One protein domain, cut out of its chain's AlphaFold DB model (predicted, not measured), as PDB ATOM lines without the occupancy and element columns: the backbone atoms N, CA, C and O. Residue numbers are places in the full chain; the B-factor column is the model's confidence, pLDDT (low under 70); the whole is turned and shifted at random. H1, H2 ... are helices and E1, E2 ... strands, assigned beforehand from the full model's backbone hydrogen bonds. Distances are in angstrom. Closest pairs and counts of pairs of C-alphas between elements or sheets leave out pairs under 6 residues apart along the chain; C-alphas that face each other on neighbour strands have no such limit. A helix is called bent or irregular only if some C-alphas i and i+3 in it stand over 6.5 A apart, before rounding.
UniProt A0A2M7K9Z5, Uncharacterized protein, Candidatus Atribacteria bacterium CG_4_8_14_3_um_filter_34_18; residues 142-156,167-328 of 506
ATOM      1  N   ASN A 142     178.134 202.555 136.979       86.56
ATOM      2  CA  ASN A 142     177.140 203.137 136.070       86.56
ATOM      3  C   ASN A 142     175.973 202.198 135.742       86.56
ATOM      4  O   ASN A 142     174.986 202.641 135.160       86.56
ATOM      5  N   ARG A 143     176.059 200.914 136.103       87.12
ATOM      6  CA  ARG A 143     174.984 199.951 135.854       87.12
ATOM      7  C   ARG A 143     173.860 200.150 136.865       87.12
ATOM      8  O   ARG A 143     174.081 200.068 138.066       87.12
ATOM      9  N   TYR A 144     172.655 200.386 136.358       83.88
ATOM     10  CA  TYR A 144     171.486 200.726 137.166       83.88
ATOM     11  C   TYR A 144     171.090 199.662 138.195       83.88
ATOM     12  O   TYR A 144     170.861 200.013 139.347       83.88
ATOM     13  N   ASN A 145     171.077 198.382 137.815       85.50
ATOM     14  CA  ASN A 145     170.723 197.297 138.739       85.50
ATOM     15  C   ASN A 145     171.745 197.160 139.879       85.50
ATOM     16  O   ASN A 145     171.374 196.929 141.026       85.50
ATOM     17  N   ASP A 146     173.028 197.351 139.566       89.44
ATOM     18  CA  ASP A 146     174.104 197.237 140.550       89.44
ATOM     19  C   ASP A 146     174.094 198.431 141.521       89.44
ATOM     20  O   ASP A 146     174.405 198.268 142.697       89.44
ATOM     21  N   LEU A 147     173.691 199.628 141.066       92.25
ATOM     22  CA  LEU A 147     173.600 200.821 141.916       92.25
ATOM     23  C   LEU A 147     172.663 200.613 143.106       92.25
ATOM     24  O   LEU A 147     173.040 200.946 144.226       92.25
ATOM     25  N   GLU A 148     171.467 200.077 142.866       92.31
ATOM     26  CA  GLU A 148     170.467 199.851 143.914       92.31
ATOM     27  C   GLU A 148     170.997 198.895 144.987       92.31
ATOM     28  O   GLU A 148     171.051 199.239 146.169       92.31
ATOM     29  N   ILE A 149     171.484 197.725 144.564       92.25
ATOM     30  CA  ILE A 149     171.992 196.682 145.465       92.25
ATOM     31  C   ILE A 149     173.177 197.206 146.283       92.25
ATOM     32  O   ILE A 149     173.226 197.042 147.506       92.25
ATOM     33  N   VAL A 150     174.131 197.855 145.615       94.75
ATOM     34  CA  VAL A 150     175.367 198.313 146.246       94.75
ATOM     35  C   VAL A 150     175.088 199.435 147.245       94.75
ATOM     36  O   VAL A 150     175.525 199.332 148.393       94.75
ATOM     37  N   TRP A 151     174.331 200.470 146.869       96.12
ATOM     38  CA  TRP A 151     174.031 201.577 147.782       96.12
ATOM     39  C   TRP A 151     173.147 201.152 148.952       96.12
ATOM     40  O   TRP A 151     173.442 201.525 150.087       96.12
ATOM     41  N   SER A 152     172.140 200.307 148.716       93.94
ATOM     42  CA  SER A 152     171.330 199.739 149.799       93.94
ATOM     43  C   SER A 152     172.204 198.983 150.807       93.94
ATOM     44  O   SER A 152     172.065 199.164 152.017       93.94
ATOM     45  N   SER A 153     173.182 198.204 150.327       93.69
ATOM     46  CA  SER A 153     174.104 197.470 151.203       93.69
ATOM     47  C   SER A 153     175.016 198.375 152.035       93.69
ATOM     48  O   SER A 153     175.290 198.054 153.190       93.69
ATOM     49  N   ILE A 154     175.443 199.519 151.490       95.56
ATOM     50  CA  ILE A 154     176.266 200.506 152.205       95.56
ATOM     51  C   ILE A 154     175.472 201.106 153.362       95.56
ATOM     52  O   ILE A 154     175.962 201.159 154.490       95.56
ATOM     53  N   TRP A 155     174.230 201.519 153.111       95.44
ATOM     54  CA  TRP A 155     173.415 202.184 154.127       95.44
ATOM     55  C   TRP A 155     172.937 201.242 155.236       95.44
ATOM     56  O   TRP A 155     172.728 201.680 156.369       95.44
ATOM     57  N   GLN A 156     172.865 199.939 154.959       94.12
ATOM     58  CA  GLN A 156     172.593 198.910 155.965       94.12
ATOM     59  C   GLN A 156     173.708 198.749 157.008       94.12
ATOM     60  O   GLN A 156     173.420 198.285 158.119       94.12
ATOM     61  N   LYS A 167     182.964 210.160 152.848       96.69
ATOM     62  CA  LYS A 167     183.365 209.780 151.482       96.69
ATOM     63  C   LYS A 167     182.256 209.032 150.739       96.69
ATOM     64  O   LYS A 167     182.047 209.309 149.557       96.69
ATOM     65  N   PHE A 168     181.536 208.125 151.402       96.88
ATOM     66  CA  PHE A 168     180.368 207.468 150.809       96.88
ATOM     67  C   PHE A 168     179.273 208.477 150.465       96.88
ATOM     68  O   PHE A 168     178.780 208.442 149.342       96.88
ATOM     69  N   CYS A 169     178.945 209.403 151.371       96.31
ATOM     70  CA  CYS A 169     177.972 210.465 151.118       96.31
ATOM     71  C   CYS A 169     178.369 211.327 149.920       96.31
ATOM     72  O   CYS A 169     177.554 211.518 149.029       96.31
ATOM     73  N   ASN A 170     179.628 211.757 149.815       96.94
ATOM     74  CA  ASN A 170     180.093 212.542 148.667       96.94
ATOM     75  C   ASN A 170     179.914 211.801 147.333       96.94
ATOM     76  O   ASN A 170     179.435 212.374 146.353       96.94
ATOM     77  N   LEU A 171     180.276 210.515 147.291       97.56
ATOM     78  CA  LEU A 171     180.098 209.686 146.097       97.56
ATOM     79  C   LEU A 171     178.616 209.458 145.778       97.56
ATOM     80  O   LEU A 171     178.219 209.526 144.616       97.56
ATOM     81  N   PHE A 172     177.797 209.224 146.803       97.56
ATOM     82  CA  PHE A 172     176.356 209.055 146.666       97.56
ATOM     83  C   PHE A 172     175.697 210.325 146.134       97.56
ATOM     84  O   PHE A 172     174.942 210.268 145.170       97.56
ATOM     85  N   PHE A 173     176.030 211.482 146.704       97.06
ATOM     86  CA  PHE A 173     175.463 212.770 146.324       97.06
ATOM     87  C   PHE A 173     175.829 213.143 144.894       97.06
ATOM     88  O   PHE A 173     174.945 213.481 144.112       97.06
ATOM     89  N   SER A 174     177.092 212.952 144.506       96.19
ATOM     90  CA  SER A 174     177.509 213.116 143.112       96.19
ATOM     91  C   SER A 174     176.720 212.201 142.167       96.19
ATOM     92  O   SER A 174     176.336 212.616 141.073       96.19
ATOM     93  N   LYS A 175     176.414 210.967 142.589       96.00
ATOM     94  CA  LYS A 175     175.607 210.049 141.783       96.00
ATOM     95  C   LYS A 175     174.147 210.488 141.678       96.00
ATOM     96  O   LYS A 175     173.579 210.415 140.590       96.00
ATOM     97  N   ILE A 176     173.544 210.953 142.769       96.50
ATOM     98  CA  ILE A 176     172.176 211.482 142.760       96.50
ATOM     99  C   ILE A 176     172.083 212.736 141.886       96.50
ATOM    100  O   ILE A 176     171.139 212.830 141.106       96.50
ATOM    101  N   ASP A 177     173.068 213.640 141.927       95.50
ATOM    102  CA  ASP A 177     173.129 214.802 141.028       95.50
ATOM    103  C   ASP A 177     173.084 214.373 139.558       95.50
ATOM    104  O   ASP A 177     172.201 214.801 138.813       95.50
ATOM    105  N   GLN A 178     173.965 213.443 139.168       93.44
ATOM    106  CA  GLN A 178     173.986 212.892 137.810       93.44
ATOM    107  C   GLN A 178     172.624 212.307 137.417       93.44
ATOM    108  O   GLN A 178     172.157 212.511 136.297       93.44
ATOM    109  N   LEU A 179     171.966 211.577 138.324       93.00
ATOM    110  CA  LEU A 179     170.673 210.950 138.052       93.00
ATOM    111  C   LEU A 179     169.521 211.966 137.985       93.00
ATOM    112  O   LEU A 179     168.615 211.797 137.168       93.00
ATOM    113  N   ILE A 180     169.548 213.027 138.794       90.94
ATOM    114  CA  ILE A 180     168.563 214.119 138.764       90.94
ATOM    115  C   ILE A 180     168.642 214.907 137.447       90.94
ATOM    116  O   ILE A 180     167.615 215.413 136.978       90.94
ATOM    117  N   GLU A 181     169.833 215.023 136.863       89.06
ATOM    118  CA  GLU A 181     170.080 215.700 135.581       89.06
ATOM    119  C   GLU A 181     169.853 214.790 134.359       89.06
ATOM    120  O   GLU A 181     169.603 215.276 133.256       89.06
ATOM    121  N   SER A 182     169.877 213.471 134.558       85.00
ATOM    122  CA  SER A 182     169.724 212.447 133.515       85.00
ATOM    123  C   SER A 182     168.279 212.272 132.991       85.00
ATOM    124  O   SER A 182     167.313 212.690 133.637       85.00
ATOM    125  N   PRO A 183     168.093 211.630 131.814       72.06
ATOM    126  CA  PRO A 183     166.780 211.383 131.208       72.06
ATOM    127  C   PRO A 183     165.879 210.428 132.015       72.06
ATOM    128  O   PRO A 183     166.342 209.634 132.825       72.06
ATOM    129  N   LYS A 184     164.576 210.450 131.693       67.06
ATOM    130  CA  LYS A 184     163.421 209.903 132.449       67.06
ATOM    131  C   LYS A 184     163.599 208.575 133.207       67.06
ATOM    132  O   LYS A 184     162.999 208.418 134.266       67.06
ATOM    133  N   ASN A 185     164.376 207.622 132.692       67.12
ATOM    134  CA  ASN A 185     164.583 206.325 133.353       67.12
ATOM    135  C   ASN A 185     165.401 206.434 134.655       67.12
ATOM    136  O   ASN A 185     165.383 205.503 135.457       67.12
ATOM    137  N   SER A 186     166.073 207.563 134.898       83.00
ATOM    138  CA  SER A 186     166.827 207.805 136.127       83.00
ATOM    139  C   SER A 186     165.936 208.028 137.350       83.00
ATOM    140  O   SER A 186     166.338 207.652 138.444       83.00
ATOM    141  N   PHE A 187     164.714 208.558 137.204       88.81
ATOM    142  CA  PHE A 187     163.913 208.979 138.363       88.81
ATOM    143  C   PHE A 187     163.481 207.834 139.275       88.81
ATOM    144  O   PHE A 187     163.482 208.006 140.491       88.81
ATOM    145  N   LYS A 188     163.150 206.666 138.706       90.94
ATOM    146  CA  LYS A 188     162.823 205.469 139.497       90.94
ATOM    147  C   LYS A 188     164.015 205.038 140.353       90.94
ATOM    148  O   LYS A 188     163.850 204.632 141.495       90.94
ATOM    149  N   ILE A 189     165.215 205.133 139.794       92.62
ATOM    150  CA  ILE A 189     166.445 204.752 140.484       92.62
ATOM    151  C   ILE A 189     166.782 205.806 141.534       92.62
ATOM    152  O   ILE A 189     167.079 205.453 142.665       92.62
ATOM    153  N   THR A 190     166.664 207.094 141.206       95.50
ATOM    154  CA  THR A 190     166.843 208.191 142.165       95.50
ATOM    155  C   THR A 190     165.914 208.043 143.363       95.50
ATOM    156  O   THR A 190     166.372 208.145 144.497       95.50
ATOM    157  N   SER A 191     164.620 207.783 143.134       95.00
ATOM    158  CA  SER A 191     163.663 207.606 144.227       95.00
ATOM    159  C   SER A 191     163.996 206.379 145.069       95.00
ATOM    160  O   SER A 191     163.989 206.484 146.290       95.00
ATOM    161  N   GLN A 192     164.368 205.256 144.451       94.88
ATOM    162  CA  GLN A 192     164.782 204.059 145.180       94.88
ATOM    163  C   GLN A 192     166.031 204.307 146.038       94.88
ATOM    164  O   GLN A 192     166.022 204.021 147.230       94.88
ATOM    165  N   LEU A 193     167.070 204.917 145.464       96.81
ATOM    166  CA  LEU A 193     168.320 205.221 146.160       96.81
ATOM    167  C   LEU A 193     168.116 206.178 147.343       96.81
ATOM    168  O   LEU A 193     168.673 205.960 148.419       96.81
ATOM    169  N   LEU A 194     167.311 207.230 147.165       97.94
ATOM    170  CA  LEU A 194     166.975 208.157 148.249       97.94
ATOM    171  C   LEU A 194     166.096 207.497 149.313       97.94
ATOM    172  O   LEU A 194     166.266 207.775 150.497       97.94
ATOM    173  N   ASN A 195     165.176 206.618 148.912       97.50
ATOM    174  CA  ASN A 195     164.334 205.875 149.842       97.50
ATOM    175  C   ASN A 195     165.164 204.902 150.684       97.50
ATOM    176  O   ASN A 195     164.966 204.823 151.890       97.50
ATOM    177  N   ASP A 196     166.132 204.212 150.079       96.38
ATOM    178  CA  ASP A 196     167.067 203.356 150.807       96.38
ATOM    179  C   ASP A 196     167.908 204.173 151.790       96.38
ATOM    180  O   ASP A 196     168.016 203.801 152.957       96.38
ATOM    181  N   PHE A 197     168.433 205.327 151.366       97.69
ATOM    182  CA  PHE A 197     169.133 206.239 152.272       97.69
ATOM    183  C   PHE A 197     168.241 206.668 153.449       97.69
ATOM    184  O   PHE A 197     168.656 206.568 154.604       97.69
ATOM    185  N   TYR A 198     166.997 207.071 153.175       97.88
ATOM    186  CA  TYR A 198     166.011 207.425 154.195       97.88
ATOM    187  C   TYR A 198     165.728 206.267 155.164       97.88
ATOM    188  O   TYR A 198     165.767 206.462 156.376       97.88
ATOM    189  N   ASN A 199     165.520 205.045 154.670       97.44
ATOM    190  CA  ASN A 199     165.218 203.879 155.509       97.44
ATOM    191  C   ASN A 199     166.329 203.565 156.525       97.44
ATOM    192  O   ASN A 199     166.064 202.981 157.578       97.44
ATOM    193  N   PHE A 200     167.568 203.965 156.232       96.38
ATOM    194  CA  PHE A 200     168.726 203.748 157.095       96.38
ATOM    195  C   PHE A 200     169.297 205.032 157.710       96.38
ATOM    196  O   PHE A 200     170.361 204.987 158.342       96.38
ATOM    197  N   ILE A 201     168.592 206.163 157.590       96.50
ATOM    198  CA  ILE A 201     169.070 207.475 158.041       96.50
ATOM    199  C   ILE A 201     169.327 207.517 159.553       96.50
ATOM    200  O   ILE A 201     170.311 208.098 160.008       96.50
ATOM    201  N   ASN A 202     168.505 206.811 160.338       95.00
ATOM    202  CA  ASN A 202     168.637 206.720 161.796       95.00
ATOM    203  C   ASN A 202     169.934 206.026 162.241       95.00
ATOM    204  O   ASN A 202     170.362 206.210 163.374       95.00
ATOM    205  N   GLY A 203     170.559 205.233 161.366       93.50
ATOM    206  CA  GLY A 203     171.854 204.603 161.625       93.50
ATOM    207  C   GLY A 203     173.062 205.473 161.269       93.50
ATOM    208  O   GLY A 203     174.187 205.018 161.459       93.50
ATOM    209  N   ARG A 204     172.842 206.675 160.718       94.81
ATOM    210  CA  ARG A 204     173.899 207.610 160.306       94.81
ATOM    211  C   ARG A 204     174.222 208.600 161.424       94.81
ATOM    212  O   ARG A 204     173.344 208.933 162.227       94.81
ATOM    213  N   SER A 205     175.451 209.112 161.439       94.19
ATOM    214  CA  SER A 205     175.877 210.151 162.387       94.19
ATOM    215  C   SER A 205     175.083 211.453 162.211       94.19
ATOM    216  O   SER A 205     174.952 211.948 161.093       94.19
ATOM    217  N   ILE A 206     174.578 212.041 163.304       94.94
ATOM    218  CA  ILE A 206     173.874 213.334 163.241       94.94
ATOM    219  C   ILE A 206     174.826 214.478 162.863       94.94
ATOM    220  O   ILE A 206     174.457 215.312 162.041       94.94
ATOM    221  N   THR A 207     176.085 214.437 163.313       93.81
ATOM    222  CA  THR A 207     177.157 215.341 162.865       93.81
ATOM    223  C   THR A 207     177.306 215.323 161.341       93.81
ATOM    224  O   THR A 207     177.369 216.368 160.701       93.81
ATOM    225  N   LEU A 208     177.286 214.145 160.705       94.50
ATOM    226  CA  LEU A 208     177.353 214.057 159.239       94.50
ATOM    227  C   LEU A 208     176.112 214.638 158.550       94.50
ATOM    228  O   LEU A 208     176.215 215.202 157.457       94.50
ATOM    229  N   LEU A 209     174.938 214.436 159.149       95.88
ATOM    230  CA  LEU A 209     173.660 214.844 158.576       95.88
ATOM    231  C   LEU A 209     173.429 216.357 158.688       95.88
ATOM    232  O   LEU A 209     172.975 216.961 157.717       95.88
ATOM    233  N   ALA A 210     173.730 216.950 159.846       94.00
ATOM    234  CA  ALA A 210     173.341 218.313 160.203       94.00
ATOM    235  C   ALA A 210     174.515 219.275 160.430       94.00
ATOM    236  O   ALA A 210     174.354 220.468 160.197       94.00
ATOM    237  N   GLU A 211     175.675 218.796 160.881       91.06
ATOM    238  CA  GLU A 211     176.799 219.669 161.239       91.06
ATOM    239  C   GLU A 211     177.713 219.944 160.044       91.06
ATOM    240  O   GLU A 211     177.972 221.101 159.704       91.06
ATOM    241  N   LEU A 212     178.147 218.885 159.357       90.38
ATOM    242  CA  LEU A 212     179.027 219.005 158.199       90.38
ATOM    243  C   LEU A 212     178.320 219.704 157.024       90.38
ATOM    244  O   LEU A 212     177.166 219.409 156.712       90.38
ATOM    245  N   GLU A 213     179.054 220.569 156.311       89.56
ATOM    246  CA  GLU A 213     178.616 221.318 155.113       89.56
ATOM    247  C   GLU A 213     178.410 220.429 153.869       89.56
ATOM    248  O   GLU A 213     178.858 220.734 152.765       89.56
ATOM    249  N   ILE A 214     177.777 219.269 154.035       91.75
ATOM    250  CA  ILE A 214     177.672 218.262 152.980       91.75
ATOM    251  C   ILE A 214     176.238 217.768 152.867       91.75
ATOM    252  O   ILE A 214     175.622 217.955 151.825       91.75
ATOM    253  N   THR A 215     175.680 217.156 153.914       95.81
ATOM    254  CA  THR A 215     174.399 216.448 153.781       95.81
ATOM    255  C   THR A 215     173.209 217.391 153.720       95.81
ATOM    256  O   THR A 215     172.568 217.480 152.676       95.81
ATOM    257  N   LEU A 216     172.910 218.115 154.802       97.50
ATOM    258  CA  LEU A 216     171.745 218.998 154.851       97.50
ATOM    259  C   LEU A 216     171.722 220.036 153.710       97.50
ATOM    260  O   LEU A 216     170.691 220.111 153.037       97.50
ATOM    261  N   PRO A 217     172.819 220.765 153.400       97.44
ATOM    262  CA  PRO A 217     172.835 221.680 152.257       97.44
ATOM    263  C   PRO A 217     172.471 220.994 150.936       97.44
ATOM    264  O   PRO A 217     171.701 221.537 150.145       97.44
ATOM    265  N   LYS A 218     172.963 219.768 150.712       97.56
ATOM    266  CA  LYS A 218     172.690 219.022 149.483       97.56
ATOM    267  C   LYS A 218     171.248 218.528 149.396       97.56
ATOM    268  O   LYS A 218     170.630 218.632 148.338       97.56
ATOM    269  N   ILE A 219     170.687 218.041 150.503       98.25
ATOM    270  CA  ILE A 219     169.271 217.656 150.564       98.25
ATOM    271  C   ILE A 219     168.374 218.872 150.289       98.25
ATOM    272  O   ILE A 219     167.426 218.759 149.511       98.25
ATOM    273  N   LEU A 220     168.686 220.037 150.866       98.31
ATOM    274  CA  LEU A 220     167.947 221.281 150.629       98.31
ATOM    275  C   LEU A 220     168.055 221.751 149.166       98.31
ATOM    276  O   LEU A 220     167.053 222.164 148.577       98.31
ATOM    277  N   GLU A 221     169.234 221.632 148.549       97.81
ATOM    278  CA  GLU A 221     169.447 221.912 147.122       97.81
ATOM    279  C   GLU A 221     168.577 221.004 146.236       97.81
ATOM    280  O   GLU A 221     167.887 221.476 145.325       97.81
ATOM    281  N   TRP A 222     168.561 219.696 146.507       97.81
ATOM    282  CA  TRP A 222     167.710 218.756 145.778       97.81
ATOM    283  C   TRP A 222     166.230 219.026 145.991       97.81
ATOM    284  O   TRP A 222     165.463 218.954 145.031       97.81
ATOM    285  N   HIS A 223     165.828 219.362 147.215       97.69
ATOM    286  CA  HIS A 223     164.446 219.700 147.529       97.69
ATOM    287  C   HIS A 223     163.988 220.913 146.704       97.69
ATOM    288  O   HIS A 223     162.953 220.842 146.039       97.69
ATOM    289  N   PHE A 224     164.805 221.969 146.617       97.56
ATOM    290  CA  PHE A 224     164.546 223.109 145.734       97.56
ATOM    291  C   PHE A 224     164.443 222.703 144.255       97.56
ATOM    292  O   PHE A 224     163.448 223.015 143.595       97.56
ATOM    293  N   LYS A 225     165.420 221.946 143.734       95.62
ATOM    294  CA  LYS A 225     165.414 221.464 142.339       95.62
ATOM    295  C   LYS A 225     164.158 220.644 142.019       95.62
ATOM    296  O   LYS A 225     163.580 220.785 140.940       95.62
ATOM    297  N   MET A 226     163.725 219.775 142.933       94.94
ATOM    298  CA  MET A 226     162.529 218.947 142.754       94.94
ATOM    299  C   MET A 226     161.247 219.765 142.830       94.94
ATOM    300  O   MET A 226     160.364 219.573 141.992       94.94
ATOM    301  N   TRP A 227     161.163 220.711 143.767       95.06
ATOM    302  CA  TRP A 227     160.060 221.664 143.850       95.06
ATOM    303  C   TRP A 227     159.916 222.453 142.544       95.06
ATOM    304  O   TRP A 227     158.837 222.469 141.945       95.06
ATOM    305  N   GLN A 228     161.021 223.005 142.033       93.81
ATOM    306  CA  GLN A 228     161.018 223.793 140.803       93.81
ATOM    307  C   GLN A 228     160.545 222.957 139.606       93.81
ATOM    308  O   GLN A 228     159.675 223.389 138.844       93.81
ATOM    309  N   LYS A 229     161.054 221.723 139.459       90.94
ATOM    310  CA  LYS A 229     160.620 220.805 138.394       90.94
ATOM    311  C   LYS A 229     159.139 220.444 138.537       90.94
ATOM    312  O   LYS A 229     158.400 220.551 137.562       90.94
ATOM    313  N   LYS A 230     158.676 220.079 139.735       90.12
ATOM    314  CA  LYS A 230     157.277 219.703 140.001       90.12
ATOM    315  C   LYS A 230     156.299 220.796 139.558       90.12
ATOM    316  O   LYS A 230     155.378 220.508 138.798       90.12
ATOM    317  N   TYR A 231     156.519 222.039 139.979       88.44
ATOM    318  CA  TYR A 231     155.628 223.159 139.654       88.44
ATOM    319  C   TYR A 231     155.725 223.595 138.186       88.44
ATOM    320  O   TYR A 231     154.700 223.860 137.560       88.44
ATOM    321  N   THR A 232     156.921 223.574 137.590       87.25
ATOM    322  CA  THR A 232     157.085 223.861 136.152       87.25
ATOM    323  C   THR A 232     156.283 222.890 135.280       87.25
ATOM    324  O   THR A 232     155.661 223.297 134.298       87.25
ATOM    325  N   TYR A 233     156.280 221.599 135.626       84.62
ATOM    326  CA  TYR A 233     155.513 220.584 134.897       84.62
ATOM    327  C   TYR A 233     154.016 220.644 135.200       84.62
ATOM    328  O   TYR A 233     153.211 220.426 134.299       84.62
ATOM    329  N   PHE A 234     153.636 220.985 136.435       83.00
ATOM    330  CA  PHE A 234     152.237 221.191 136.804       83.00
ATOM    331  C   PHE A 234     151.570 222.264 135.926       83.00
ATOM    332  O   PHE A 234     150.474 222.045 135.416       83.00
ATOM    333  N   ILE A 235     152.264 223.379 135.669       82.88
ATOM    334  CA  ILE A 235     151.758 224.476 134.824       82.88
ATOM    335  C   ILE A 235     151.636 224.061 133.360       82.88
ATOM    336  O   ILE A 235     150.652 224.389 132.701       82.88
ATOM    337  N   LYS A 236     152.621 223.321 132.842       81.31
ATOM    338  CA  LYS A 236     152.656 222.934 131.426       81.31
ATOM    339  C   LYS A 236     151.570 221.926 131.040       81.31
ATOM    340  O   LYS A 236     151.422 221.685 129.851       81.31
ATOM    341  N   LYS A 237     150.835 221.337 132.001       72.00
ATOM    342  CA  LYS A 237     149.772 220.311 131.840       72.00
ATOM    343  C   LYS A 237     150.141 219.062 131.022       72.00
ATOM    344  O   LYS A 237     149.383 218.098 131.000       72.00
ATOM    345  N   ASP A 238     151.330 219.025 130.442       63.41
ATOM    346  CA  ASP A 238     151.891 217.892 129.739       63.41
ATOM    347  C   ASP A 238     152.719 217.037 130.700       63.41
ATOM    348  O   ASP A 238     153.503 217.558 131.494       63.41
ATOM    349  N   LYS A 239     152.611 215.707 130.553       69.75
ATOM    350  CA  LYS A 239     153.469 214.684 131.192       69.75
ATOM    351  C   LYS A 239     153.152 214.345 132.663       69.75
ATOM    352  O   LYS A 239     153.983 214.465 133.562       69.75
ATOM    353  N   VAL A 240     151.957 213.781 132.878       74.56
ATOM    354  CA  VAL A 240     151.467 213.260 134.177       74.56
ATOM    355  C   VAL A 240     152.426 212.246 134.831       74.56
ATOM    356  O   VAL A 240     152.600 212.264 136.050       74.56
ATOM    357  N   LYS A 241     153.083 211.373 134.051       76.38
ATOM    358  CA  LYS A 241     153.993 210.340 134.595       76.38
ATOM    359  C   LYS A 241     155.240 210.951 135.254       76.38
ATOM    360  O   LYS A 241     155.665 210.510 136.321       76.38
ATOM    361  N   GLU A 242     155.811 211.986 134.647       79.31
ATOM    362  CA  GLU A 242     156.975 212.709 135.157       79.31
ATOM    363  C   GLU A 242     156.634 213.499 136.425       79.31
ATOM    364  O   GLU A 242     157.397 213.467 137.391       79.31
ATOM    365  N   LEU A 243     155.450 214.117 136.472       84.31
ATOM    366  CA  LEU A 243     154.957 214.801 137.669       84.31
ATOM    367  C   LEU A 243     154.857 213.856 138.878       84.31
ATOM    368  O   LEU A 243     155.245 214.227 139.991       84.31
ATOM    369  N   GLY A 244     154.382 212.624 138.659       86.44
ATOM    370  CA  GLY A 244     154.342 211.586 139.693       86.44
ATOM    371  C   GLY A 244     155.734 211.243 140.232       86.44
ATOM    372  O   GLY A 244     155.922 211.150 141.444       86.44
ATOM    373  N   SER A 245     156.728 211.157 139.345       89.56
ATOM    374  CA  SER A 245     158.117 210.853 139.717       89.56
ATOM    375  C   SER A 245     158.750 211.971 140.554       89.56
ATOM    376  O   SER A 245     159.323 211.700 141.608       89.56
ATOM    377  N   PHE A 246     158.593 213.239 140.149       90.50
ATOM    378  CA  PHE A 246     159.083 214.380 140.937       90.50
ATOM    379  C   PHE A 246     158.394 214.478 142.297       90.50
ATOM    380  O   PHE A 246     159.042 214.767 143.298       90.50
ATOM    381  N   SER A 247     157.091 214.197 142.347       91.38
ATOM    382  CA  SER A 247     156.332 214.204 143.600       91.38
ATOM    383  C   SER A 247     156.806 213.113 144.561       91.38
ATOM    384  O   SER A 247     156.914 213.370 145.758       91.38
ATOM    385  N   GLN A 248     157.134 211.922 144.051       94.00
ATOM    386  CA  GLN A 248     157.696 210.842 144.862       94.00
ATOM    387  C   GLN A 248     159.070 211.222 145.428       94.00
ATOM    388  O   GLN A 248     159.287 211.063 146.626       94.00
ATOM    389  N   ILE A 249     159.975 211.745 144.593       95.88
ATOM    390  CA  ILE A 249     161.308 212.172 145.044       95.88
ATOM    391  C   ILE A 249     161.186 213.299 146.076       95.88
ATOM    392  O   ILE A 249     161.796 213.207 147.136       95.88
ATOM    393  N   SER A 250     160.359 214.315 145.806       95.75
ATOM    394  CA  SER A 250     160.089 215.411 146.746       95.75
ATOM    395  C   SER A 250     159.629 214.874 148.096       95.75
ATOM    396  O   SER A 250     160.231 215.200 149.106       95.75
ATOM    397  N   ARG A 251     158.652 213.959 148.119       97.00
ATOM    398  CA  ARG A 251     158.148 213.370 149.366       97.00
ATOM    399  C   ARG A 251     159.230 212.626 150.157       97.00
ATOM    400  O   ARG A 251     159.229 212.680 151.381       97.00
ATOM    401  N   ILE A 252     160.136 211.920 149.479       98.19
ATOM    402  CA  ILE A 252     161.265 211.246 150.141       98.19
ATOM    403  C   ILE A 252     162.232 212.281 150.730       98.19
ATOM    404  O   ILE A 252     162.681 212.112 151.861       98.19
ATOM    405  N   LEU A 253     162.518 213.367 150.007       98.31
ATOM    406  CA  LEU A 253     163.341 214.467 150.519       98.31
ATOM    407  C   LEU A 253     162.683 215.148 151.727       98.31
ATOM    408  O   LEU A 253     163.380 215.407 152.703       98.31
ATOM    409  N   ASP A 254     161.361 215.343 151.722       98.19
ATOM    410  CA  ASP A 254     160.615 215.875 152.872       98.19
ATOM    411  C   ASP A 254     160.790 214.975 154.104       98.19
ATOM    412  O   ASP A 254     160.991 215.466 155.216       98.19
ATOM    413  N   PHE A 255     160.756 213.649 153.918       98.31
ATOM    414  CA  PHE A 255     160.986 212.685 154.996       98.31
ATOM    415  C   PHE A 255     162.427 212.699 155.512       98.31
ATOM    416  O   PHE A 255     162.641 212.616 156.722       98.31
ATOM    417  N   ILE A 256     163.411 212.839 154.620       98.44
ATOM    418  CA  ILE A 256     164.819 213.004 155.000       98.44
ATOM    419  C   ILE A 256     164.990 214.293 155.815       98.44
ATOM    420  O   ILE A 256     165.545 214.235 156.908       98.44
ATOM    421  N   LEU A 257     164.474 215.428 155.330       98.31
ATOM    422  CA  LEU A 257     164.538 216.720 156.024       98.31
ATOM    423  C   LEU A 257     163.872 216.658 157.401       98.31
ATOM    424  O   LEU A 257     164.494 217.033 158.387       98.31
ATOM    425  N   THR A 258     162.661 216.097 157.469       98.25
ATOM    426  CA  THR A 258     161.916 215.873 158.719       98.25
ATOM    427  C   THR A 258     162.752 215.094 159.733       98.25
ATOM    428  O   THR A 258     162.801 215.452 160.906       98.25
ATOM    429  N   ASN A 259     163.416 214.019 159.294       97.94
ATOM    430  CA  ASN A 259     164.223 213.187 160.180       97.94
ATOM    431  C   ASN A 259     165.485 213.910 160.665       97.94
ATOM    432  O   ASN A 259     165.811 213.825 161.848       97.94
ATOM    433  N   ILE A 260     166.178 214.618 159.765       97.94
ATOM    434  CA  ILE A 260     167.357 215.413 160.124       97.94
ATOM    435  C   ILE A 260     166.954 216.475 161.147       97.94
ATOM    436  O   ILE A 260     167.575 216.554 162.198       97.94
ATOM    437  N   GLU A 261     165.889 217.231 160.885       98.12
ATOM    438  CA  GLU A 261     165.391 218.264 161.792       98.12
ATOM    439  C   GLU A 261     165.002 217.699 163.161       98.12
ATOM    440  O   GLU A 261     165.501 218.171 164.181       98.12
ATOM    441  N   GLU A 262     164.168 216.653 163.208       97.50
ATOM    442  CA  GLU A 262     163.730 216.052 164.474       97.50
ATOM    443  C   GLU A 262     164.920 215.605 165.331       97.50
ATOM    444  O   GLU A 262     164.894 215.729 166.556       97.50
ATOM    445  N   ARG A 263     165.967 215.068 164.697       96.88
ATOM    446  CA  ARG A 263     167.173 214.618 165.395       96.88
ATOM    447  C   ARG A 263     168.060 215.780 165.821       96.88
ATOM    448  O   ARG A 263     168.544 215.746 166.946       96.88
ATOM    449  N   SER A 264     168.229 216.796 164.978       97.06
ATOM    450  CA  SER A 264     169.007 217.995 165.311       97.06
ATOM    451  C   SER A 264     168.408 218.749 166.493       97.06
ATOM    452  O   SER A 264     169.144 219.250 167.328       97.06
ATOM    453  N   LEU A 265     167.076 218.785 166.615       96.38
ATOM    454  CA  LEU A 265     166.397 219.441 167.736       96.38
ATOM    455  C   LEU A 265     166.590 218.725 169.083       96.38
ATOM    456  O   LEU A 265     166.239 219.297 170.108       96.38
ATOM    457  N   LYS A 266     167.117 217.494 169.118       93.25
ATOM    458  CA  LYS A 266     167.344 216.731 170.362       93.25
ATOM    459  C   LYS A 266     168.741 216.936 170.962       93.25
ATOM    460  O   LYS A 266     169.012 216.349 172.004       93.25
ATOM    461  N   GLY A 267     169.618 217.702 170.315       86.69
ATOM    462  CA  GLY A 267     171.015 217.841 170.724       86.69
ATOM    463  C   GLY A 267     171.646 219.167 170.307       86.69
ATOM    464  O   GLY A 267     170.969 220.093 169.859       86.69
ATOM    465  N   ILE A 268     172.969 219.240 170.453       89.31
ATOM    466  CA  ILE A 268     173.785 220.432 170.167       89.31
ATOM    467  C   ILE A 268     173.837 220.778 168.670       89.31
ATOM    468  O   ILE A 268     174.169 221.900 168.289       89.31
ATOM    469  N   GLU A 269     173.473 219.834 167.801       94.38
ATOM    470  CA  GLU A 269     173.498 219.980 166.346       94.38
ATOM    471  C   GLU A 269     172.414 220.932 165.816       94.38
ATOM    472  O   GLU A 269     172.449 221.309 164.640       94.38
ATOM    473  N   ALA A 270     171.476 221.366 166.668       95.75
ATOM    474  CA  ALA A 270     170.469 222.365 166.326       95.75
ATOM    475  C   ALA A 270     171.100 223.649 165.767       95.75
ATOM    476  O   ALA A 270     170.623 224.169 164.758       95.75
ATOM    477  N   PHE A 271     172.203 224.126 166.354       95.38
ATOM    478  CA  PHE A 271     172.892 225.330 165.882       95.38
ATOM    479  C   PHE A 271     173.312 225.208 164.411       95.38
ATOM    480  O   PHE A 271     172.975 226.057 163.581       95.38
ATOM    481  N   SER A 272     173.996 224.118 164.063       96.19
ATOM    482  CA  SER A 272     174.469 223.882 162.698       96.19
ATOM    483  C   SER A 272     173.319 223.651 161.721       96.19
ATOM    484  O   SER A 272     173.344 224.188 160.611       96.19
ATOM    485  N   PHE A 273     172.269 222.939 162.151       97.62
ATOM    486  CA  PHE A 273     171.041 222.793 161.373       97.62
ATOM    487  C   PHE A 273     170.446 224.161 161.011       97.62
ATOM    488  O   PHE A 273     170.228 224.439 159.830       97.62
ATOM    489  N   PHE A 274     170.235 225.035 162.002       97.50
ATOM    490  CA  PHE A 274     169.668 226.366 161.783       97.50
ATOM    491  C   PHE A 274     170.572 227.242 160.918       97.50
ATOM    492  O   PHE A 274     170.062 227.970 160.069       97.50
ATOM    493  N   ASN A 275     171.894 227.150 161.065       96.88
ATOM    494  CA  ASN A 275     172.834 227.906 160.240       96.88
ATOM    495  C   ASN A 275     172.724 227.530 158.749       96.88
ATOM    496  O   ASN A 275     172.539 228.400 157.891       96.88
ATOM    497  N   HIS A 276     172.756 226.231 158.429       97.69
ATOM    498  CA  HIS A 276     172.595 225.753 157.049       97.69
ATOM    499  C   HIS A 276     171.203 226.063 156.500       97.69
ATOM    500  O   HIS A 276     171.074 226.536 155.368       97.69
ATOM    501  N   PHE A 277     170.164 225.849 157.310       98.19
ATOM    502  CA  PHE A 277     168.783 226.117 156.926       98.19
ATOM    503  C   PHE A 277     168.556 227.609 156.650       98.19
ATOM    504  O   PHE A 277     168.009 227.964 155.607       98.19
ATOM    505  N   ARG A 278     169.061 228.500 157.513       97.81
ATOM    506  CA  ARG A 278     168.997 229.958 157.333       97.81
ATOM    507  C   ARG A 278     169.711 230.400 156.062       97.81
ATOM    508  O   ARG A 278     169.117 231.133 155.277       97.81
ATOM    509  N   ARG A 279     170.934 229.920 155.805       97.75
ATOM    510  CA  ARG A 279     171.660 230.214 154.554       97.75
ATOM    511  C   ARG A 279     170.854 229.806 153.322       97.75
ATOM    512  O   ARG A 279     170.785 230.562 152.354       97.75
ATOM    513  N   HIS A 280     170.217 228.636 153.358       98.19
ATOM    514  CA  HIS A 280     169.361 228.173 152.265       98.19
ATOM    515  C   HIS A 280     168.130 229.067 152.083       98.19
ATOM    516  O   HIS A 280     167.821 229.473 150.965       98.19
ATOM    517  N   VAL A 281     167.446 229.417 153.172       97.62
ATOM    518  CA  VAL A 281     166.295 230.331 153.137       97.62
ATOM    519  C   VAL A 281     166.691 231.677 152.535       97.62
ATOM    520  O   VAL A 281     166.006 232.151 151.634       97.62
ATOM    521  N   GLU A 282     167.813 232.261 152.949       96.25
ATOM    522  CA  GLU A 282     168.281 233.547 152.423       96.25
ATOM    523  C   GLU A 282     168.583 233.504 150.921       96.25
ATOM    524  O   GLU A 282     168.200 234.425 150.194       96.25
ATOM    525  N   ASN A 283     169.177 232.410 150.439       97.06
ATOM    526  CA  ASN A 283     169.469 232.219 149.018       97.06
ATOM    527  C   ASN A 283     168.203 232.094 148.160       97.06
ATOM    528  O   ASN A 283     168.196 232.536 147.013       97.06
ATOM    529  N   TYR A 284     167.132 231.507 148.704       96.69
ATOM    530  CA  TYR A 284     165.943 231.138 147.929       96.69
ATOM    531  C   TYR A 284     164.659 231.879 148.330       96.69
ATOM    532  O   TYR A 284     163.596 231.603 147.771       96.69
ATOM    533  N   LYS A 285     164.711 232.854 149.249       94.25
ATOM    534  CA  LYS A 285     163.520 233.594 149.716       94.25
ATOM    535  C   LYS A 285     162.765 234.319 148.603       94.25
ATOM    536  O   LYS A 285     161.556 234.492 148.695       94.25
ATOM    537  N   LYS A 286     163.454 234.719 147.533       93.69
ATOM    538  CA  LYS A 286     162.845 235.413 146.388       93.69
ATOM    539  C   LYS A 286     162.372 234.472 145.279       93.69
ATOM    540  O   LYS A 286     161.709 234.945 144.363       93.69
ATOM    541  N   GLU A 287     162.673 233.177 145.353       95.44
ATOM    542  CA  GLU A 287     162.298 232.232 144.305       95.44
ATOM    543  C   GLU A 287     160.808 231.889 144.369       95.44
ATOM    544  O   GLU A 287     160.289 231.394 145.379       95.44
ATOM    545  N   PHE A 288     160.122 232.119 143.251       94.25
ATOM    546  CA  PHE A 288     158.728 231.747 143.064       94.25
ATOM    547  C   PHE A 288     158.487 231.226 141.652       94.25
ATOM    548  O   PHE A 288     159.225 231.524 140.716       94.25
ATOM    549  N   ILE A 289     157.413 230.458 141.502       91.00
ATOM    550  CA  ILE A 289     156.879 230.078 140.200       91.00
ATOM    551  C   ILE A 289     155.532 230.773 140.021       91.00
ATOM    552  O   ILE A 289     154.665 230.718 140.900       91.00
ATOM    553  N   GLU A 290     155.381 231.454 138.889       89.31
ATOM    554  CA  GLU A 290     154.158 232.154 138.512       89.31
ATOM    555  C   GLU A 290     153.222 231.208 137.754       89.31
ATOM    556  O   GLU A 290     153.602 230.598 136.755       89.31
ATOM    557  N   SER A 291     152.006 231.060 138.275       82.94
ATOM    558  CA  SER A 291     150.881 230.398 137.608       82.94
ATOM    559  C   SER A 291     149.662 231.325 137.707       82.94
ATOM    560  O   SER A 291     149.786 232.505 137.399       82.94
ATOM    561  N   ASP A 292     148.528 230.857 138.228       83.25
ATOM    562  CA  ASP A 292     147.386 231.708 138.591       83.25
ATOM    563  C   ASP A 292     147.690 232.568 139.836       83.25
ATOM    564  O   ASP A 292     147.083 233.614 140.066       83.25
ATOM    565  N   LYS A 293     148.636 232.111 140.667       87.50
ATOM    566  CA  LYS A 293     149.188 232.819 141.830       87.50
ATOM    567  C   LYS A 293     150.698 232.583 141.909       87.50
ATOM    568  O   LYS A 293     151.220 231.617 141.341       87.50
ATOM    569  N   LYS A 294     151.406 233.451 142.640       89.56
ATOM    570  CA  LYS A 294     152.830 233.255 142.956       89.56
ATOM    571  C   LYS A 294     152.982 232.170 144.018       89.56
ATOM    572  O   LYS A 294     152.500 232.329 145.138       89.56
ATOM    573  N   HIS A 295     153.673 231.090 143.672       89.62
ATOM    574  CA  HIS A 295     154.036 230.030 144.609       89.62
ATOM    575  C   HIS A 295     155.492 230.200 145.023       89.62
ATOM    576  O   HIS A 295     156.389 229.959 144.218       89.62
ATOM    577  N   TYR A 296     155.729 230.612 146.266       93.50
ATOM    578  CA  TYR A 296     157.075 230.780 146.807       93.50
ATOM    579  C   TYR A 296     157.633 229.443 147.297       93.50
ATOM    580  O   TYR A 296     156.947 228.698 148.006       93.50
ATOM    581  N   TYR A 297     158.893 229.160 146.962       96.19
ATOM    582  CA  TYR A 297     159.573 227.941 147.409       96.19
ATOM    583  C   TYR A 297     159.615 227.850 148.934       96.19
ATOM    584  O   TYR A 297     159.244 226.834 149.525       96.19
ATOM    585  N   ILE A 298     160.009 228.951 149.573       96.44
ATOM    586  CA  ILE A 298     160.139 229.018 151.022       96.44
ATOM    587  C   ILE A 298     158.827 228.712 151.751       96.44
ATOM    588  O   ILE A 298     158.874 228.075 152.790       96.44
ATOM    589  N   SER A 299     157.654 229.041 151.201       95.06
ATOM    590  CA  SER A 299     156.377 228.665 151.824       95.06
ATOM    591  C   SER A 299     156.205 227.145 151.884       95.06
ATOM    592  O   SER A 299     155.708 226.621 152.872       95.06
ATOM    593  N   SER A 300     156.660 226.422 150.855       94.75
ATOM    594  CA  SER A 300     156.634 224.952 150.856       94.75
ATOM    595  C   SER A 300     157.646 224.373 151.849       94.75
ATOM    596  O   SER A 300     157.324 223.439 152.577       94.75
ATOM    597  N   LEU A 301     158.848 224.954 151.910       97.94
ATOM    598  CA  LEU A 301     159.901 224.531 152.834       97.94
ATOM    599  C   LEU A 301     159.508 224.753 154.305       97.94
ATOM    600  O   LEU A 301     159.692 223.866 155.134       97.94
ATOM    601  N   PHE A 302     158.936 225.915 154.627       97.88
ATOM    602  CA  PHE A 302     158.553 226.270 155.994       97.88
ATOM    603  C   PHE A 302     157.344 225.490 156.513       97.88
ATOM    604  O   PHE A 302     157.276 225.250 157.713       97.88
ATOM    605  N   ASN A 303     156.440 225.030 155.644       96.12
ATOM    606  CA  ASN A 303     155.373 224.105 156.041       96.12
ATOM    607  C   ASN A 303     155.958 222.784 156.588       96.12
ATOM    608  O   ASN A 303     155.536 222.289 157.633       96.12
ATOM    609  N   ILE A 304     156.993 222.242 155.931       96.62
ATOM    610  CA  ILE A 304     157.694 221.039 156.409       96.62
ATOM    611  C   ILE A 304     158.392 221.332 157.739       96.62
ATOM    612  O   ILE A 304     158.178 220.598 158.704       96.62
ATOM    613  N   PHE A 305     159.166 222.419 157.786       98.38
ATOM    614  CA  PHE A 305     159.921 222.824 158.970       98.38
ATOM    615  C   PHE A 305     159.010 223.044 160.183       98.38
ATOM    616  O   PHE A 305     159.121 222.344 161.182       98.38
ATOM    617  N   TYR A 306     158.021 223.938 160.105       98.25
ATOM    618  CA  TYR A 306     157.197 224.272 161.271       98.25
ATOM    619  C   TYR A 306     156.370 223.102 161.797       98.25
ATOM    620  O   TYR A 306     156.162 222.987 163.007       98.25
ATOM    621  N   ARG A 307     155.963 222.175 160.924       96.62
ATOM    622  CA  ARG A 307     155.293 220.941 161.342       96.62
ATOM    623  C   ARG A 307     156.163 220.091 162.273       96.62
ATOM    624  O   ARG A 307     155.626 219.444 163.178       96.62
ATOM    625  N   VAL A 308     157.471 220.042 162.036       97.81
ATOM    626  CA  VAL A 308     158.422 219.273 162.846       97.81
ATOM    627  C   VAL A 308     158.881 220.104 164.033       97.81
ATOM    628  O   VAL A 308     158.773 219.634 165.169       97.81
ATOM    629  N   PHE A 309     159.294 221.345 163.795       98.44
ATOM    630  CA  PHE A 309     159.775 222.264 164.811       98.44
ATOM    631  C   PHE A 309     158.769 222.449 165.950       98.44
ATOM    632  O   PHE A 309     159.088 222.136 167.098       98.44
ATOM    633  N   PHE A 310     157.520 222.836 165.657       97.94
ATOM    634  CA  PHE A 310     156.511 223.079 166.698       97.94
ATOM    635  C   PHE A 310     156.162 221.830 167.510       97.94
ATOM    636  O   PHE A 310     155.805 221.929 168.680       97.94
ATOM    637  N   LYS A 311     156.284 220.637 166.920       96.44
ATOM    638  CA  LYS A 311     156.008 219.373 167.616       96.44
ATOM    639  C   LYS A 311     157.141 218.958 168.562       96.44
ATOM    640  O   LYS A 311     156.893 218.184 169.490       96.44
ATOM    641  N   ASN A 312     158.372 219.389 168.296       97.31
ATOM    642  CA  ASN A 312     159.564 218.849 168.952       97.31
ATOM    643  C   ASN A 312     160.303 219.860 169.831       97.31
ATOM    644  O   ASN A 312     160.949 219.430 170.781       97.31
ATOM    645  N   ILE A 313     160.195 221.167 169.574       97.38
ATOM    646  CA  ILE A 313     160.994 222.176 170.281       97.38
ATOM    647  C   ILE A 313     160.770 222.159 171.797       97.38
ATOM    648  O   ILE A 313     161.733 222.127 172.551       97.38
ATOM    649  N   ALA A 314     159.520 222.036 172.252       95.06
ATOM    650  CA  ALA A 314     159.189 221.977 173.679       95.06
ATOM    651  C   ALA A 314     159.663 220.691 174.388       95.06
ATOM    652  O   ALA A 314     159.645 220.608 175.616       95.06
ATOM    653  N   LYS A 315     160.060 219.672 173.614       95.69
ATOM    654  CA  LYS A 315     160.592 218.388 174.103       95.69
ATOM    655  C   LYS A 315     162.116 218.348 174.067       95.69
ATOM    656  O   LYS A 315     162.699 217.379 174.548       95.69
ATOM    657  N   SER A 316     162.746 219.354 173.466       95.75
ATOM    658  CA  SER A 316     164.194 219.482 173.433       95.75
ATOM    659  C   SER A 316     164.720 219.815 174.825       95.75
ATOM    660  O   SER A 316     164.141 220.645 175.521       95.75
ATOM    661  N   SER A 317     165.839 219.204 175.215       94.00
ATOM    662  CA  SER A 317     166.601 219.655 176.386       94.00
ATOM    663  C   SER A 317     167.282 221.006 176.153       94.00
ATOM    664  O   SER A 317     167.660 221.661 177.114       94.00
ATOM    665  N   GLU A 318     167.420 221.420 174.891       94.81
ATOM    666  CA  GLU A 318     168.089 222.647 174.455       94.81
ATOM    667  C   GLU A 318     167.083 223.719 173.998       94.81
ATOM    668  O   GLU A 318     167.458 224.626 173.256       94.81
ATOM    669  N   SER A 319     165.799 223.625 174.381       95.44
ATOM    670  CA  SER A 319     164.735 224.524 173.894       95.44
ATOM    671  C   SER A 319     165.103 226.000 174.034       95.44
ATOM    672  O   SER A 319     164.994 226.754 173.065       95.44
ATOM    673  N   ASP A 320     165.606 226.386 175.205       93.44
ATOM    674  CA  ASP A 320     165.954 227.769 175.531       93.44
ATOM    675  C   ASP A 320     167.119 228.248 174.651       93.44
ATOM    676  O   ASP A 320     167.016 229.259 173.956       93.44
ATOM    677  N   SER A 321     168.189 227.447 174.561       94.81
ATOM    678  CA  SER A 321     169.345 227.741 173.705       94.81
ATOM    679  C   SER A 321     168.965 227.819 172.222       94.81
ATOM    680  O   SER A 321     169.446 228.687 171.490       94.81
ATOM    681  N   ILE A 322     168.057 226.956 171.758       97.12
ATOM    682  CA  ILE A 322     167.557 226.998 170.383       97.12
ATOM    683  C   ILE A 322     166.800 228.303 170.134       97.12
ATOM    684  O   ILE A 322     167.070 228.969 169.136       97.12
ATOM    685  N   TRP A 323     165.888 228.708 171.018       96.50
ATOM    686  CA  TRP A 323     165.105 229.933 170.842       96.50
ATOM    687  C   TRP A 323     165.916 231.226 170.954       96.50
ATOM    688  O   TRP A 323     165.572 232.219 170.297       96.50
ATOM    689  N   GLU A 324     166.953 231.233 171.786       93.69
ATOM    690  CA  GLU A 324     167.791 232.404 172.038       93.69
ATOM    691  C   GLU A 324     168.926 232.544 171.022       93.69
ATOM    692  O   GLU A 324     169.152 233.641 170.499       93.69
ATOM    693  N   ASN A 325     169.605 231.435 170.713       94.75
ATOM    694  CA  ASN A 325     170.881 231.447 169.998       94.75
ATOM    695  C   ASN A 325     170.798 230.882 168.575       94.75
ATOM    696  O   ASN A 325     171.624 231.240 167.736       94.75
ATOM    697  N   CYS A 326     169.823 230.015 168.281       96.38
ATOM    698  CA  CYS A 326     169.736 229.340 166.981       96.38
ATOM    699  C   CYS A 326     168.621 229.907 166.090       96.38
ATOM    700  O   CYS A 326     168.838 230.158 164.903       96.38
ATOM    701  N   PHE A 327     167.425 230.109 166.647       97.62
ATOM    702  CA  PHE A 327     166.242 230.529 165.905       97.62
ATOM    703  C   PHE A 327     166.367 232.003 165.477       97.62
ATOM    704  O   PHE A 327     166.471 232.883 166.340       97.62
ATOM    705  N   PRO A 328     166.333 232.320 164.169       97.44
ATOM    706  CA  PRO A 328     166.587 233.679 163.697       97.44
ATOM    707  C   PRO A 328     165.571 234.698 164.230       97.44
ATOM    708  O   PRO A 328     164.356 234.513 164.124       97.44
TER     709      PRO A 328
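AT A GLANCE: This is residues 142 to 156 and 167 to 328 of the 506 residues of an uncharacterized protein of Candidatus Atribacteria bacterium CG_4_8_14_3_um_filter_34_18 (UniProt A0A2M7K9Z5). Picture a flat slab of helices two layers deep: H1, H3, H6 and H8 follow one another across one layer, and H2, H5 and H7 make the other, running against them. H4 lies across the start of H5, the end of H6 and the start of H7, H9 caps the start of H7, and the small hairpin of E1 and E2 packs beside residues 227 to 235 of H5. Six helices, H2, H3, H5, H6, H7 and H8, form an up and down bundle, each running against the one before it in the chain. The printed part has 177 residues, is mostly helix, and runs H1 to H7, E1, E2, H8, H9, its two strands making one antiparallel sheet. The whole is compact, with a radius of gyration of the C-alphas of 16.7 A, and spans 47 by 45 by 23 A.

HOW THE PARTS SIT: Begin at H1, residues 144 to 156, which touches H3, residues 186 to 199, at a shallow tilt of 11 degrees, the same way; look at the closest C-alphas, Ser 152 and Asp 196, 5.7 A apart. Between them in the chain comes H2, residues 167 to 181, whose residues 176 to 180 touch H3 in a helical hairpin, closest at the C-alphas of Leu 179 and Ser 186, 5.3 A. H3 also touches residues 245 to 256 of H6, residues 240 to 264, closest at the C-alphas of Ser 191 and Ile 249, 5.2 A. Look next at H4, residues 206 to 211, and H5, residues 215 to 236, which touch only at the corner, closest at the C-alphas of Leu 209 and Thr 215, 5.1 A. H5 and H6 are a helical hairpin at a shallow tilt of 28 degrees, with the C-alphas of Lys 230 and Phe 246 closest at 5.7 A. H6 and H7, residues 270 to 284, are each a hub, touching five helices. H7 touches H5 with the C-alphas of Pro 217 and His 276 closest, 6.3 A apart. Then E1, residues 288 to 290, and E2, residues 294 to 296, form a hairpin, with N 289 and O 295 within hydrogen-bond range at 2.9 A. H8, residues 297 to 315, touches H6, closest at the C-alphas of Thr 258 and Val 308, 6.4 A. H9, residues 319 to 326, touches H7, closest at the C-alphas of Phe 271 and Cys 326, 5.2 A. H1 and H6 are apart, and so are H3 and H5. Every O i to N i+4 pair is within hydrogen-bond range in H2, H3, H4, H5, H6, H7 and H9, against 7 of 9 in H1 and 11 of 15 in H8.

IN THESE COORDINATES: Find C-alpha 144 at (171.486, 200.726, 137.166); from there H1 runs 18.9 A. H2 is 21.5 A long and H3 19.8 A. H5 runs 31.9 A, and H6, the longest helix, runs 36.0 A from C-alpha 240 at (151.467, 213.260, 134.177). H7 is 20.9 A long and H8 28.4 A; H8 has a kink of 34 degrees near residue 308 and is irregular, with C-alphas 311 and 314 7.3 A apart. H9 ends at C-alpha 326, at (169.736, 229.340, 166.981).

THE WHOLE: The two C-alphas farthest apart are those of Arg 143 and Asp 320, 49.3 A. Residues 157 to 166 are not printed, and C-alphas 156 and 167 stand 15.9 A apart across this cut. Of the links printed whole, H3 to H4 is short and the others are tight. The mean pLDDT of the printed part is 93.1; look for values under 70 at residues 184 to 185 and 238 to 239.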